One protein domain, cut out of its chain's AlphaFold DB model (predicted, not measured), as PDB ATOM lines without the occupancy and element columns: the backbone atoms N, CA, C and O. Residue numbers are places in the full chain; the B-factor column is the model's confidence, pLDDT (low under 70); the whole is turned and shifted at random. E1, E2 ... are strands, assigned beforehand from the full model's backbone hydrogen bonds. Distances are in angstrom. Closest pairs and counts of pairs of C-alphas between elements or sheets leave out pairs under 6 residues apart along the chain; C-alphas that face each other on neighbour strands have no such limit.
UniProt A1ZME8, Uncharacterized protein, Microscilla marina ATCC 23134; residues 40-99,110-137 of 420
ATOM      1  N   ASP A  40       6.783  71.890 -64.355       65.44
ATOM      2  CA  ASP A  40       6.148  71.090 -65.395       65.44
ATOM      3  C   ASP A  40       7.185  70.789 -66.473       65.44
ATOM      4  O   ASP A  40       7.519  71.633 -67.294       65.44
ATOM      5  N   LEU A  41       7.702  69.568 -66.451       67.62
ATOM      6  CA  LEU A  41       8.795  69.106 -67.301       67.62
ATOM      7  C   LEU A  41       8.474  69.081 -68.807       67.62
ATOM      8  O   LEU A  41       9.383  68.957 -69.625       67.62
ATOM      9  N   SER A  42       7.203  69.259 -69.187       65.44
ATOM     10  CA  SER A  42       6.823  69.505 -70.586       65.44
ATOM     11  C   SER A  42       7.196  70.912 -71.076       65.44
ATOM     12  O   SER A  42       7.098  71.202 -72.268       65.44
ATOM     13  N   LYS A  43       7.626  71.791 -70.164       62.09
ATOM     14  CA  LYS A  43       8.027  73.174 -70.424       62.09
ATOM     15  C   LYS A  43       9.525  73.353 -70.211       62.09
ATOM     16  O   LYS A  43      10.189  72.591 -69.515       62.09
ATOM     17  N   SER A  44      10.049  74.416 -70.807       69.62
ATOM     18  CA  SER A  44      11.461  74.778 -70.704       69.62
ATOM     19  C   SER A  44      11.636  75.933 -69.729       69.62
ATOM     20  O   SER A  44      10.825  76.854 -69.761       69.62
ATOM     21  N   TYR A  45      12.673  75.917 -68.887       62.72
ATOM     22  CA  TYR A  45      12.869  76.917 -67.836       62.72
ATOM     23  C   TYR A  45      14.261  77.533 -67.814       62.72
ATOM     24  O   TYR A  45      15.246  76.806 -67.835       62.72
ATOM     25  N   ILE A  46      14.372  78.850 -67.621       68.19
ATOM     26  CA  ILE A  46      15.658  79.458 -67.240       68.19
ATOM     27  C   ILE A  46      15.876  79.223 -65.744       68.19
ATOM     28  O   ILE A  46      15.138  79.748 -64.909       68.19
ATOM     29  N   LEU A  47      16.906  78.446 -65.406       68.12
ATOM     30  CA  LEU A  47      17.265  78.131 -64.022       68.12
ATOM     31  C   LEU A  47      18.168  79.207 -63.410       68.12
ATOM     32  O   LEU A  47      18.075  79.514 -62.221       68.12
ATOM     33  N   LYS A  48      19.087  79.761 -64.208       69.88
ATOM     34  CA  LYS A  48      20.065  80.765 -63.761       69.88
ATOM     35  C   LYS A  48      20.638  81.530 -64.950       69.88
ATOM     36  O   LYS A  48      20.842  80.943 -66.005       69.88
ATOM     37  N   GLY A  49      21.000  82.797 -64.750       72.75
ATOM     38  CA  GLY A  49      21.678  83.592 -65.778       72.75
ATOM     39  C   GLY A  49      20.767  83.868 -66.969       72.75
ATOM     40  O   GLY A  49      19.586  84.135 -66.756       72.75
ATOM     41  N   CYS A  50      21.319  83.815 -68.185       67.56
ATOM     42  CA  CYS A  50      20.604  84.124 -69.433       67.56
ATOM     43  C   CYS A  50      19.959  85.517 -69.418       67.56
ATOM     44  O   CYS A  50      18.926  85.744 -70.034       67.56
ATOM     45  N   LYS A  51      20.562  86.446 -68.669       63.84
ATOM     46  CA  LYS A  51      20.109  87.831 -68.600       63.84
ATOM     47  C   LYS A  51      20.448  88.575 -69.866       63.84
ATOM     48  O   LYS A  51      21.582  88.442 -70.324       63.84
ATOM     49  N   ILE A  52      19.507  89.370 -70.346       63.78
ATOM     50  CA  ILE A  52      19.691  90.211 -71.517       63.78
ATOM     51  C   ILE A  52      20.112  91.598 -71.058       63.78
ATOM     52  O   ILE A  52      19.503  92.181 -70.161       63.78
ATOM     53  N   SER A  53      21.187  92.097 -71.652       56.84
ATOM     54  CA  SER A  53      21.685  93.452 -71.462       56.84
ATOM     55  C   SER A  53      21.952  94.073 -72.818       56.84
ATOM     56  O   SER A  53      22.512  93.419 -73.691       56.84
ATOM     57  N   GLU A  54      21.571  95.328 -72.982       56.81
ATOM     58  CA  GLU A  54      21.878  96.122 -74.167       56.81
ATOM     59  C   GLU A  54      22.976  97.117 -73.793       56.81
ATOM     60  O   GLU A  54      22.949  97.689 -72.700       56.81
ATOM     61  N   ASP A  55      23.988  97.252 -74.647       53.59
ATOM     62  CA  ASP A  55      24.990  98.300 -74.478       53.59
ATOM     63  C   ASP A  55      24.484  99.646 -75.023       53.59
ATOM     64  O   ASP A  55      23.488  99.719 -75.742       53.59
ATOM     65  N   ASP A  56      25.192 100.736 -74.710       41.16
ATOM     66  CA  ASP A  56      24.845 102.090 -75.172       41.16
ATOM     67  C   ASP A  56      24.857 102.234 -76.716       41.16
ATOM     68  O   ASP A  56      24.471 103.277 -77.248       41.16
ATOM     69  N   ALA A  57      25.323 101.211 -77.445       42.31
ATOM     70  CA  ALA A  57      25.356 101.145 -78.903       42.31
ATOM     71  C   ALA A  57      24.188 100.334 -79.505       42.31
ATOM     72  O   ALA A  57      24.109 100.223 -80.732       42.31
ATOM     73  N   GLY A  58      23.283  99.802 -78.677       47.19
ATOM     74  CA  GLY A  58      22.114  99.033 -79.108       47.19
ATOM     75  C   GLY A  58      22.404  97.561 -79.422       47.19
ATOM     76  O   GLY A  58      21.609  96.897 -80.090       47.19
ATOM     77  N   LEU A  59      23.559  97.030 -79.003       53.25
ATOM     78  CA  LEU A  59      23.899  95.619 -79.169       53.25
ATOM     79  C   LEU A  59      23.432  94.833 -77.946       53.25
ATOM     80  O   LEU A  59      23.991  94.931 -76.852       53.25
ATOM     81  N   ALA A  60      22.413  94.004 -78.151       63.78
ATOM     82  CA  ALA A  60      21.875  93.151 -77.107       63.78
ATOM     83  C   ALA A  60      22.725  91.873 -76.943       63.78
ATOM     84  O   ALA A  60      22.977  91.120 -77.891       63.78
ATOM     85  N   THR A  61      23.176  91.609 -75.719       70.62
ATOM     86  CA  THR A  61      23.935  90.414 -75.329       70.62
ATOM     87  C   THR A  61      23.187  89.627 -74.263       70.62
ATOM     88  O   THR A  61      22.396  90.168 -73.491       70.62
ATOM     89  N   THR A  62      23.419  88.318 -74.228       74.19
ATOM     90  CA  THR A  62      22.881  87.418 -73.208       74.19
ATOM     91  C   THR A  62      24.015  86.881 -72.350       74.19
ATOM     92  O   THR A  62      24.962  86.300 -72.872       74.19
ATOM     93  N   THR A  63      23.905  87.031 -71.032       76.38
ATOM     94  CA  THR A  63      24.868  86.497 -70.053       76.38
ATOM     95  C   THR A  63      24.825  84.967 -69.972       76.38
ATOM     96  O   THR A  63      23.793  84.340 -70.211       76.38
ATOM     97  N   ALA A  64      25.935  84.348 -69.559       81.38
ATOM     98  CA  ALA A  64      25.999  82.904 -69.336       81.38
ATOM     99  C   ALA A  64      24.966  82.414 -68.298       81.38
ATOM    100  O   ALA A  64      24.613  83.126 -67.350       81.38
ATOM    101  N   GLY A  65      24.495  81.174 -68.446       83.19
ATOM    102  CA  GLY A  65      23.406  80.649 -67.630       83.19
ATOM    103  C   GLY A  65      23.119  79.158 -67.795       83.19
ATOM    104  O   GLY A  65      23.946  78.391 -68.282       83.19
ATOM    105  N   MET A  66      21.945  78.747 -67.320       79.50
ATOM    106  CA  MET A  66      21.445  77.376 -67.374       79.50
ATOM    107  C   MET A  66      19.957  77.360 -67.704       79.50
ATOM    108  O   MET A  66      19.182  78.107 -67.095       79.50
ATOM    109  N   ILE A  67      19.567  76.468 -68.610       79.75
ATOM    110  CA  ILE A  67      18.182  76.269 -69.044       79.75
ATOM    111  C   ILE A  67      17.825  74.787 -68.900       79.75
ATOM    112  O   ILE A  67      18.579  73.923 -69.335       79.75
ATOM    113  N   LEU A  68      16.682  74.493 -68.287       77.44
ATOM    114  CA  LEU A  68      16.051  73.175 -68.272       77.44
ATOM    115  C   LEU A  68      15.186  73.030 -69.525       77.44
ATOM    116  O   LEU A  68      14.318  73.867 -69.754       77.44
ATOM    117  N   HIS A  69      15.392  71.987 -70.318       84.00
ATOM    118  CA  HIS A  69      14.584  71.676 -71.498       84.00
ATOM    119  C   HIS A  69      14.513  70.155 -71.664       84.00
ATOM    120  O   HIS A  69      15.552  69.501 -71.641       84.00
ATOM    121  N   ASN A  70      13.309  69.588 -71.822       81.81
ATOM    122  CA  ASN A  70      13.095  68.141 -71.988       81.81
ATOM    123  C   ASN A  70      13.864  67.282 -70.958       81.81
ATOM    124  O   ASN A  70      14.619  66.386 -71.329       81.81
ATOM    125  N   ASP A  71      13.703  67.583 -69.665       75.06
ATOM    126  CA  ASP A  71      14.360  66.881 -68.544       75.06
ATOM    127  C   ASP A  71      15.893  66.985 -68.477       75.06
ATOM    128  O   ASP A  71      16.527  66.331 -67.644       75.06
ATOM    129  N   GLU A  72      16.510  67.826 -69.307       82.25
ATOM    130  CA  GLU A  72      17.957  68.032 -69.347       82.25
ATOM    131  C   GLU A  72      18.311  69.488 -69.020       82.25
ATOM    132  O   GLU A  72      17.656  70.433 -69.461       82.25
ATOM    133  N   VAL A  73      19.362  69.679 -68.220       85.75
ATOM    134  CA  VAL A  73      19.899  71.008 -67.914       85.75
ATOM    135  C   VAL A  73      21.036  71.318 -68.874       85.75
ATOM    136  O   VAL A  73      22.090  70.684 -68.829       85.75
ATOM    137  N   PHE A  74      20.838  72.336 -69.699       88.50
ATOM    138  CA  PHE A  74      21.823  72.821 -70.649       88.50
ATOM    139  C   PHE A  74      22.563  74.039 -70.105       88.50
ATOM    140  O   PHE A  74      21.964  74.973 -69.567       88.50
ATOM    141  N   GLU A  75      23.880  74.039 -70.293       88.81
ATOM    142  CA  GLU A  75      24.718  75.219 -70.099       88.81
ATOM    143  C   GLU A  75      24.527  76.186 -71.276       88.81
ATOM    144  O   GLU A  75      24.525  75.777 -72.442       88.81
ATOM    145  N   VAL A  76      24.410  77.471 -70.950       87.75
ATOM    146  CA  VAL A  76      24.380  78.585 -71.898       87.75
ATOM    147  C   VAL A  76      25.629  79.426 -71.693       87.75
ATOM    148  O   VAL A  76      25.930  79.845 -70.572       87.75
ATOM    149  N   GLN A  77      26.348  79.695 -72.778       89.62
ATOM    150  CA  GLN A  77      27.473  80.623 -72.767       89.62
ATOM    151  C   GLN A  77      27.008  82.040 -73.087       89.62
ATOM    152  O   GLN A  77      25.966  82.240 -73.710       89.62
ATOM    153  N   GLU A  78      27.794  83.017 -72.648       86.06
ATOM    154  CA  GLU A  78      27.566  84.403 -73.028       86.06
ATOM    155  C   GLU A  78      27.702  84.558 -74.544       86.06
ATOM    156  O   GLU A  78      28.649  84.045 -75.149       86.06
ATOM    157  N   GLN A  79      26.731  85.227 -75.156       82.31
ATOM    158  CA  GLN A  79      26.648  85.374 -76.606       82.31
ATOM    159  C   GLN A  79      25.840  86.615 -76.984       82.31
ATOM    160  O   GLN A  79      24.981  87.071 -76.227       82.31
ATOM    161  N   SER A  80      26.094  87.144 -78.177       77.38
ATOM    162  CA  SER A  80      25.270  88.197 -78.771       77.38
ATOM    163  C   SER A  80      23.913  87.646 -79.204       77.38
ATOM    164  O   SER A  80      23.816  86.501 -79.653       77.38
ATOM    165  N   ILE A  81      22.876  88.470 -79.087       73.38
ATOM    166  CA  ILE A  81      21.549  88.138 -79.600       73.38
ATOM    167  C   ILE A  81      21.569  88.302 -81.131       73.38
ATOM    168  O   ILE A  81      22.114  89.292 -81.624       73.38
ATOM    169  N   PRO A  82      21.041  87.331 -81.902       67.50
ATOM    170  CA  PRO A  82      20.946  87.453 -83.353       67.50
ATOM    171  C   PRO A  82      20.103  88.667 -83.759       67.50
ATOM    172  O   PRO A  82      19.056  88.907 -83.166       67.50
ATOM    173  N   ASP A  83      20.519  89.380 -84.807       64.69
ATOM    174  CA  ASP A  83      19.723  90.450 -85.418       64.69
ATOM    175  C   ASP A  83      18.516  89.838 -86.154       64.69
ATOM    176  O   ASP A  83      18.601  89.416 -87.314       64.69
ATOM    177  N   ALA A  84      17.423  89.647 -85.417       53.56
ATOM    178  CA  ALA A  84      16.219  88.965 -85.864       53.56
ATOM    179  C   ALA A  84      14.993  89.465 -85.090       53.56
ATOM    180  O   ALA A  84      15.079  89.758 -83.902       53.56
ATOM    181  N   GLU A  85      13.829  89.497 -85.749       47.22
ATOM    182  CA  GLU A  85      12.552  89.869 -85.113       47.22
ATOM    183  C   GLU A  85      12.160  88.897 -83.987       47.22
ATOM    184  O   GLU A  85      11.512  89.288 -83.025       47.22
ATOM    185  N   ASN A  86      12.590  87.635 -84.091       51.75
ATOM    186  CA  ASN A  86      12.453  86.612 -83.061       51.75
ATOM    187  C   ASN A  86      13.744  85.798 -82.973       51.75
ATOM    188  O   ASN A  86      14.446  85.633 -83.971       51.75
ATOM    189  N   TYR A  87      14.012  85.204 -81.814       63.75
ATOM    190  CA  TYR A  87      15.093  84.240 -81.633       63.75
ATOM    191  C   TYR A  87      14.655  83.054 -80.779       63.75
ATOM    192  O   TYR A  87      13.715  83.118 -79.983       63.75
ATOM    193  N   GLY A  88      15.340  81.936 -80.976       69.00
ATOM    194  CA  GLY A  88      15.106  80.700 -80.247       69.00
ATOM    195  C   GLY A  88      16.406  80.083 -79.769       69.00
ATOM    196  O   GLY A  88      17.496  80.539 -80.113       69.00
ATOM    197  N   TRP A  89      16.284  79.042 -78.961       82.38
ATOM    198  CA  TRP A  89      17.405  78.265 -78.468       82.38
ATOM    199  C   TRP A  89      17.508  76.965 -79.249       82.38
ATOM    200  O   TRP A  89      16.528  76.231 -79.375       82.38
ATOM    201  N   ALA A  90      18.701  76.680 -79.752       89.19
ATOM    202  CA  ALA A  90      19.028  75.428 -80.416       89.19
ATOM    203  C   ALA A  90      20.111  74.686 -79.636       89.19
ATOM    204  O   ALA A  90      20.986  75.303 -79.017       89.19
ATOM    205  N   ILE A  91      20.054  73.356 -79.677       91.38
ATOM    206  CA  ILE A  91      21.079  72.512 -79.069       91.38
ATOM    207  C   ILE A  91      22.302  72.506 -79.987       91.38
ATOM    208  O   ILE A  91      22.268  71.990 -81.101       91.38
ATOM    209  N   GLU A  92      23.402  73.062 -79.497       90.25
ATOM    210  CA  GLU A  92      24.702  73.019 -80.149       90.25
ATOM    211  C   GLU A  92      25.512  71.843 -79.591       90.25
ATOM    212  O   GLU A  92      25.751  71.738 -78.383       90.25
ATOM    213  N   GLU A  93      25.963  70.959 -80.484       88.31
ATOM    214  CA  GLU A  93      26.925  69.914 -80.146       88.31
ATOM    215  C   GLU A  93      28.340  70.368 -80.509       88.31
ATOM    216  O   GLU A  93      28.689  70.530 -81.679       88.31
ATOM    217  N   THR A  94      29.183  70.524 -79.495       85.25
ATOM    218  CA  THR A  94      30.616  70.785 -79.653       85.25
ATOM    219  C   THR A  94      31.434  69.640 -79.061       85.25
ATOM    220  O   THR A  94      30.900  68.688 -78.491       85.25
ATOM    221  N   TYR A  95      32.757  69.703 -79.200       81.06
ATOM    222  CA  TYR A  95      33.666  68.690 -78.674       81.06
ATOM    223  C   TYR A  95      34.656  69.316 -77.697       81.06
ATOM    224  O   TYR A  95      35.112  70.443 -77.901       81.06
ATOM    225  N   ARG A  96      35.031  68.580 -76.640       75.94
ATOM    226  CA  ARG A  96      36.094  69.048 -75.732       75.94
ATOM    227  C   ARG A  96      37.411  69.242 -76.497       75.94
ATOM    228  O   ARG A  96      37.721  68.408 -77.355       75.94
ATOM    229  N   PRO A  97      38.226  70.254 -76.139       73.56
ATOM    230  CA  PRO A  97      39.592  70.378 -76.641       73.56
ATOM    231  C   PRO A  97      40.359  69.060 -76.471       73.56
ATOM    232  O   PRO A  97      40.289  68.438 -75.413       73.56
ATOM    233  N   GLY A  98      41.052  68.617 -77.523       67.75
ATOM    234  CA  GLY A  98      41.696  67.296 -77.567       67.75
ATOM    235  C   GLY A  98      40.855  66.181 -78.205       67.75
ATOM    236  O   GLY A  98      41.265  65.026 -78.158       67.75
ATOM    237  N   ASN A  99      39.710  66.510 -78.819       75.38
ATOM    238  CA  ASN A  99      38.976  65.613 -79.718       75.38
ATOM    239  C   ASN A  99      39.188  65.994 -81.194       75.38
ATOM    240  O   ASN A  99      39.282  67.185 -81.496       75.38
ATOM    241  N   ALA A 110      35.437  60.571 -81.458       74.00
ATOM    242  CA  ALA A 110      35.100  61.811 -80.759       74.00
ATOM    243  C   ALA A 110      34.208  61.530 -79.529       74.00
ATOM    244  O   ALA A 110      33.016  61.838 -79.553       74.00
ATOM    245  N   PRO A 111      34.750  60.893 -78.471       71.19
ATOM    246  CA  PRO A 111      33.955  60.422 -77.336       71.19
ATOM    247  C   PRO A 111      33.441  61.546 -76.427       71.19
ATOM    248  O   PRO A 111      32.458  61.345 -75.721       71.19
ATOM    249  N   HIS A 112      34.072  62.726 -76.417       75.19
ATOM    250  CA  HIS A 112      33.692  63.806 -75.498       75.19
ATOM    251  C   HIS A 112      32.897  64.906 -76.203       75.19
ATOM    252  O   HIS A 112      33.411  65.998 -76.471       75.19
ATOM    253  N   LYS A 113      31.631  64.598 -76.480       79.06
ATOM    254  CA  LYS A 113      30.635  65.579 -76.918       79.06
ATOM    255  C   LYS A 113      30.195  66.465 -75.753       79.06
ATOM    256  O   LYS A 113      30.031  65.989 -74.632       79.06
ATOM    257  N   ILE A 114      29.998  67.746 -76.031       83.75
ATOM    258  CA  ILE A 114      29.387  68.722 -75.131       83.75
ATOM    259  C   ILE A 114      28.127  69.227 -75.825       83.75
ATOM    260  O   ILE A 114      28.203  69.675 -76.966       83.75
ATOM    261  N   ARG A 115      26.989  69.164 -75.139       86.94
ATOM    262  CA  ARG A 115      25.715  69.706 -75.619       86.94
ATOM    263  C   ARG A 115      25.403  70.972 -74.831       86.94
ATOM    264  O   ARG A 115      25.482  70.961 -73.601       86.94
ATOM    265  N   ARG A 116      25.113  72.063 -75.531       89.94
ATOM    266  CA  ARG A 116      24.804  73.385 -74.962       89.94
ATOM    267  C   ARG A 116      23.610  73.989 -75.674       89.94
ATOM    268  O   ARG A 116      23.286  73.550 -76.770       89.94
ATOM    269  N   LEU A 117      22.990  75.002 -75.078       88.50
ATOM    270  CA  LEU A 117      21.995  75.810 -75.781       88.50
ATOM    271  C   LEU A 117      22.621  77.109 -76.284       88.50
ATOM    272  O   LEU A 117      23.339  77.799 -75.555       88.50
ATOM    273  N   LYS A 118      22.316  77.436 -77.537       89.06
ATOM    274  CA  LYS A 118      22.785  78.626 -78.246       89.06
ATOM    275  C   LYS A 118      21.600  79.393 -78.820       89.06
ATOM    276  O   LYS A 118      20.618  78.777 -79.228       89.06
ATOM    277  N   LEU A 119      21.705  80.719 -78.861       82.69
ATOM    278  CA  LEU A 119      20.711  81.563 -79.512       82.69
ATOM    279  C   LEU A 119      20.848  81.480 -81.030       82.69
ATOM    280  O   LEU A 119      21.944  81.612 -81.578       82.69
ATOM    281  N   VAL A 120      19.719  81.285 -81.699       80.25
ATOM    282  CA  VAL A 120      19.630  81.204 -83.154       80.25
ATOM    283  C   VAL A 120      18.466  82.034 -83.678       80.25
ATOM    284  O   VAL A 120      17.466  82.244 -82.988       80.25
ATOM    285  N   ASN A 121      18.587  82.489 -84.923       76.50
ATOM    286  CA  ASN A 121      17.468  83.066 -85.654       76.50
ATOM    287  C   ASN A 121      16.609  81.910 -86.211       76.50
ATOM    288  O   ASN A 121      17.085  81.205 -87.102       76.50
ATOM    289  N   PRO A 122      15.356  81.717 -85.754       66.69
ATOM    290  CA  PRO A 122      14.481  80.626 -86.182       66.69
ATOM    291  C   PRO A 122      14.111  80.688 -87.672       66.69
ATOM    292  O   PRO A 122      13.625  79.709 -88.231       66.69
ATOM    293  N   SER A 123      14.337  81.828 -88.331       67.81
ATOM    294  CA  SER A 123      14.163  81.966 -89.783       67.81
ATOM    295  C   SER A 123      15.322  81.354 -90.579       67.81
ATOM    296  O   SER A 123      15.180  81.131 -91.779       67.81
ATOM    297  N   LEU A 124      16.475  81.129 -89.937       71.06
ATOM    298  CA  LEU A 124      17.705  80.629 -90.562       71.06
ATOM    299  C   LEU A 124      18.094  79.237 -90.051       71.06
ATOM    300  O   LEU A 124      18.564  78.421 -90.839       71.06
ATOM    301  N   ASP A 125      17.857  78.961 -88.771       75.44
ATOM    302  CA  ASP A 125      18.216  77.713 -88.103       75.44
ATOM    303  C   ASP A 125      17.018  77.134 -87.341       75.44
ATOM    304  O   ASP A 125      16.125  77.855 -86.898       75.44
ATOM    305  N   GLN A 126      17.005  75.814 -87.143       80.50
ATOM    306  CA  GLN A 126      15.960  75.157 -86.359       80.50
ATOM    307  C   GLN A 126      16.154  75.448 -84.863       80.50
ATOM    308  O   GLN A 126      17.126  75.000 -84.257       80.50
ATOM    309  N   ALA A 127      15.207  76.175 -84.267       79.56
ATOM    310  CA  ALA A 127      15.118  76.346 -82.820       79.56
ATOM    311  C   ALA A 127      14.352  75.174 -82.183       79.56
ATOM    312  O   ALA A 127      13.315  74.757 -82.698       79.56
ATOM    313  N   GLU A 128      14.852  74.671 -81.053       82.00
ATOM    314  CA  GLU A 128      14.180  73.647 -80.235       82.00
ATOM    315  C   GLU A 128      13.114  74.268 -79.329       82.00
ATOM    316  O   GLU A 128      12.066  73.679 -79.077       82.00
ATOM    317  N   VAL A 129      13.374  75.483 -78.844       72.50
ATOM    318  CA  VAL A 129      12.416  76.264 -78.061       72.50
ATOM    319  C   VAL A 129      12.539  77.731 -78.429       72.50
ATOM    320  O   VAL A 129      13.646  78.280 -78.473       72.50
ATOM    321  N   LEU A 130      11.417  78.389 -78.715       64.38
ATOM    322  CA  LEU A 130      11.442  79.832 -78.925       64.38
ATOM    323  C   LEU A 130      11.746  80.520 -77.596       64.38
ATOM    324  O   LEU A 130      11.281  80.096 -76.541       64.38
ATOM    325  N   HIS A 131      12.527  81.596 -77.625       61.97
ATOM    326  CA  HIS A 131      12.934  82.263 -76.392       61.97
ATOM    327  C   HIS A 131      11.721  82.759 -75.574       61.97
ATOM    328  O   HIS A 131      11.709  82.625 -74.353       61.97
ATOM    329  N   GLN A 132      10.665  83.214 -76.257       50.81
ATOM    330  CA  GLN A 132       9.376  83.615 -75.673       50.81
ATOM    331  C   GLN A 132       8.584  82.471 -75.005       50.81
ATOM    332  O   GLN A 132       7.673  82.726 -74.224       50.81
ATOM    333  N   GLU A 133       8.901  81.209 -75.312       52.78
ATOM    334  CA  GLU A 133       8.238  80.025 -74.745       52.78
ATOM    335  C   GLU A 133       8.944  79.509 -73.480       52.78
ATOM    336  O   GLU A 133       8.469  78.563 -72.841       52.78
ATOM    337  N   LEU A 134      10.073  80.119 -73.093       54.81
ATOM    338  CA  LEU A 134      10.771  79.788 -71.856       54.81
ATOM    339  C   LEU A 134      10.005  80.305 -70.636       54.81
ATOM    340  O   LEU A 134       9.628  81.471 -70.540       54.81
ATOM    341  N   TRP A 135       9.843  79.439 -69.645       43.03
ATOM    342  CA  TRP A 135       9.272  79.765 -68.350       43.03
ATOM    343  C   TRP A 135      10.380  80.186 -67.380       43.03
ATOM    344  O   TRP A 135      11.493  79.665 -67.380       43.03
ATOM    345  N   HIS A 136      10.093  81.121 -66.486       45.84
ATOM    346  CA  HIS A 136      10.990  81.398 -65.371       45.84
ATOM    347  C   HIS A 136      10.591  80.526 -64.189       45.84
ATOM    348  O   HIS A 136       9.408  80.431 -63.857       45.84
ATOM    349  N   THR A 137      11.558  79.849 -63.559       32.94
ATOM    350  CA  THR A 137      11.284  79.138 -62.305       32.94
ATOM    351  C   THR A 137      10.651  80.116 -61.329       32.94
ATOM    352  O   THR A 137      11.207  81.191 -61.094       32.94
TER     353      THR A 137
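What this domain is: This is residues 40 to 99 and 110 to 137 of the 420 residues of an uncharacterized protein of Microscilla marina ATCC 23134 (UniProt A1ZME8). A strongly twisted, curled sheet of five strands makes the core, with the long pair E6 and E7 crossing the shorter strands E1, E4 and E5; its two edges are bridged by the last printed stretch, which pairs briefly with E6 at residues 129 to 130 and with E1 at residues 135 to 136, an incomplete ring. A small hairpin, E2 and E3, extends from the sheet toward one end of the longest axis, and the ends at the cut lie toward the other. The 88 printed residues hold no named helix and seven named strands, E1 to E7 along the chain; the large sheet is mixed, in the order E1, E4, E5, E7, E6. The class is all strand, though under half of the residues, 36 of 88, are in named elements. The whole is compact, with a radius of gyration of the C-alphas of 13.5 A and spans of 42 by 35 by 25 A.

How they stand to each other: Inner strands E5, residues 72 to 76, and E7, residues 113 to 120, are parallel at 66 degrees, with N 117 and O 75 at 3.1 A. E7 bends by 53 degrees at residue 117. Edge strand E6, residues 88 to 95, is antiparallel to E7 at 151 degrees; N 92 and O 116 are 2.8 A apart. E4, residues 65 to 69, forms a hairpin with E5, antiparallel at 150 degrees, with N 67 and O 74 at 3.0 A. E1, residues 45 to 48, the other edge strand, is antiparallel to E4 at 156 degrees, with N 47 and O 66 at 2.9 A. E2, residues 52 to 54, and E3, residues 60 to 62, form a hairpin, antiparallel at 151 degrees, with N 53 and O 61 at 2.9 A. E3 runs on into E4 across a break of 2 residues, at 72 degrees, and its residues 61 to 62 pair antiparallel with residues 79 to 80. E2 is apart from E6 and E7.

Where its parts are: E6 measures 22.2 A from C-alpha 88 at (15.106, 80.700, -80.247), and E7 20.1 A, ending with C-alpha 120 at (19.630, 81.204, -83.154). E4 measures 13.2 A and E5 12.6 A. E1 begins with C-alpha 45 at (12.869, 76.917, -67.836) and measures 9.1 A; E2 and E3 measure 6.8 A and 7.0 A.

The domain as a whole: The C-alphas of Asp 56 and Pro 111, the two farthest apart, are 42.7 A from each other. Residues 100 to 109 are not printed, and C-alphas 99 and 110 are 5.5 A apart across this cut, in the link from E6 to E7. The link from E5 to E6 is long, with 11 residues. Residues 121 to 137 hold no named element. The mean pLDDT of the printed part is 71.4; 38 residues are under 70, among them 40 to 48, 50 to 60, 82 to 88 and 130 to 137.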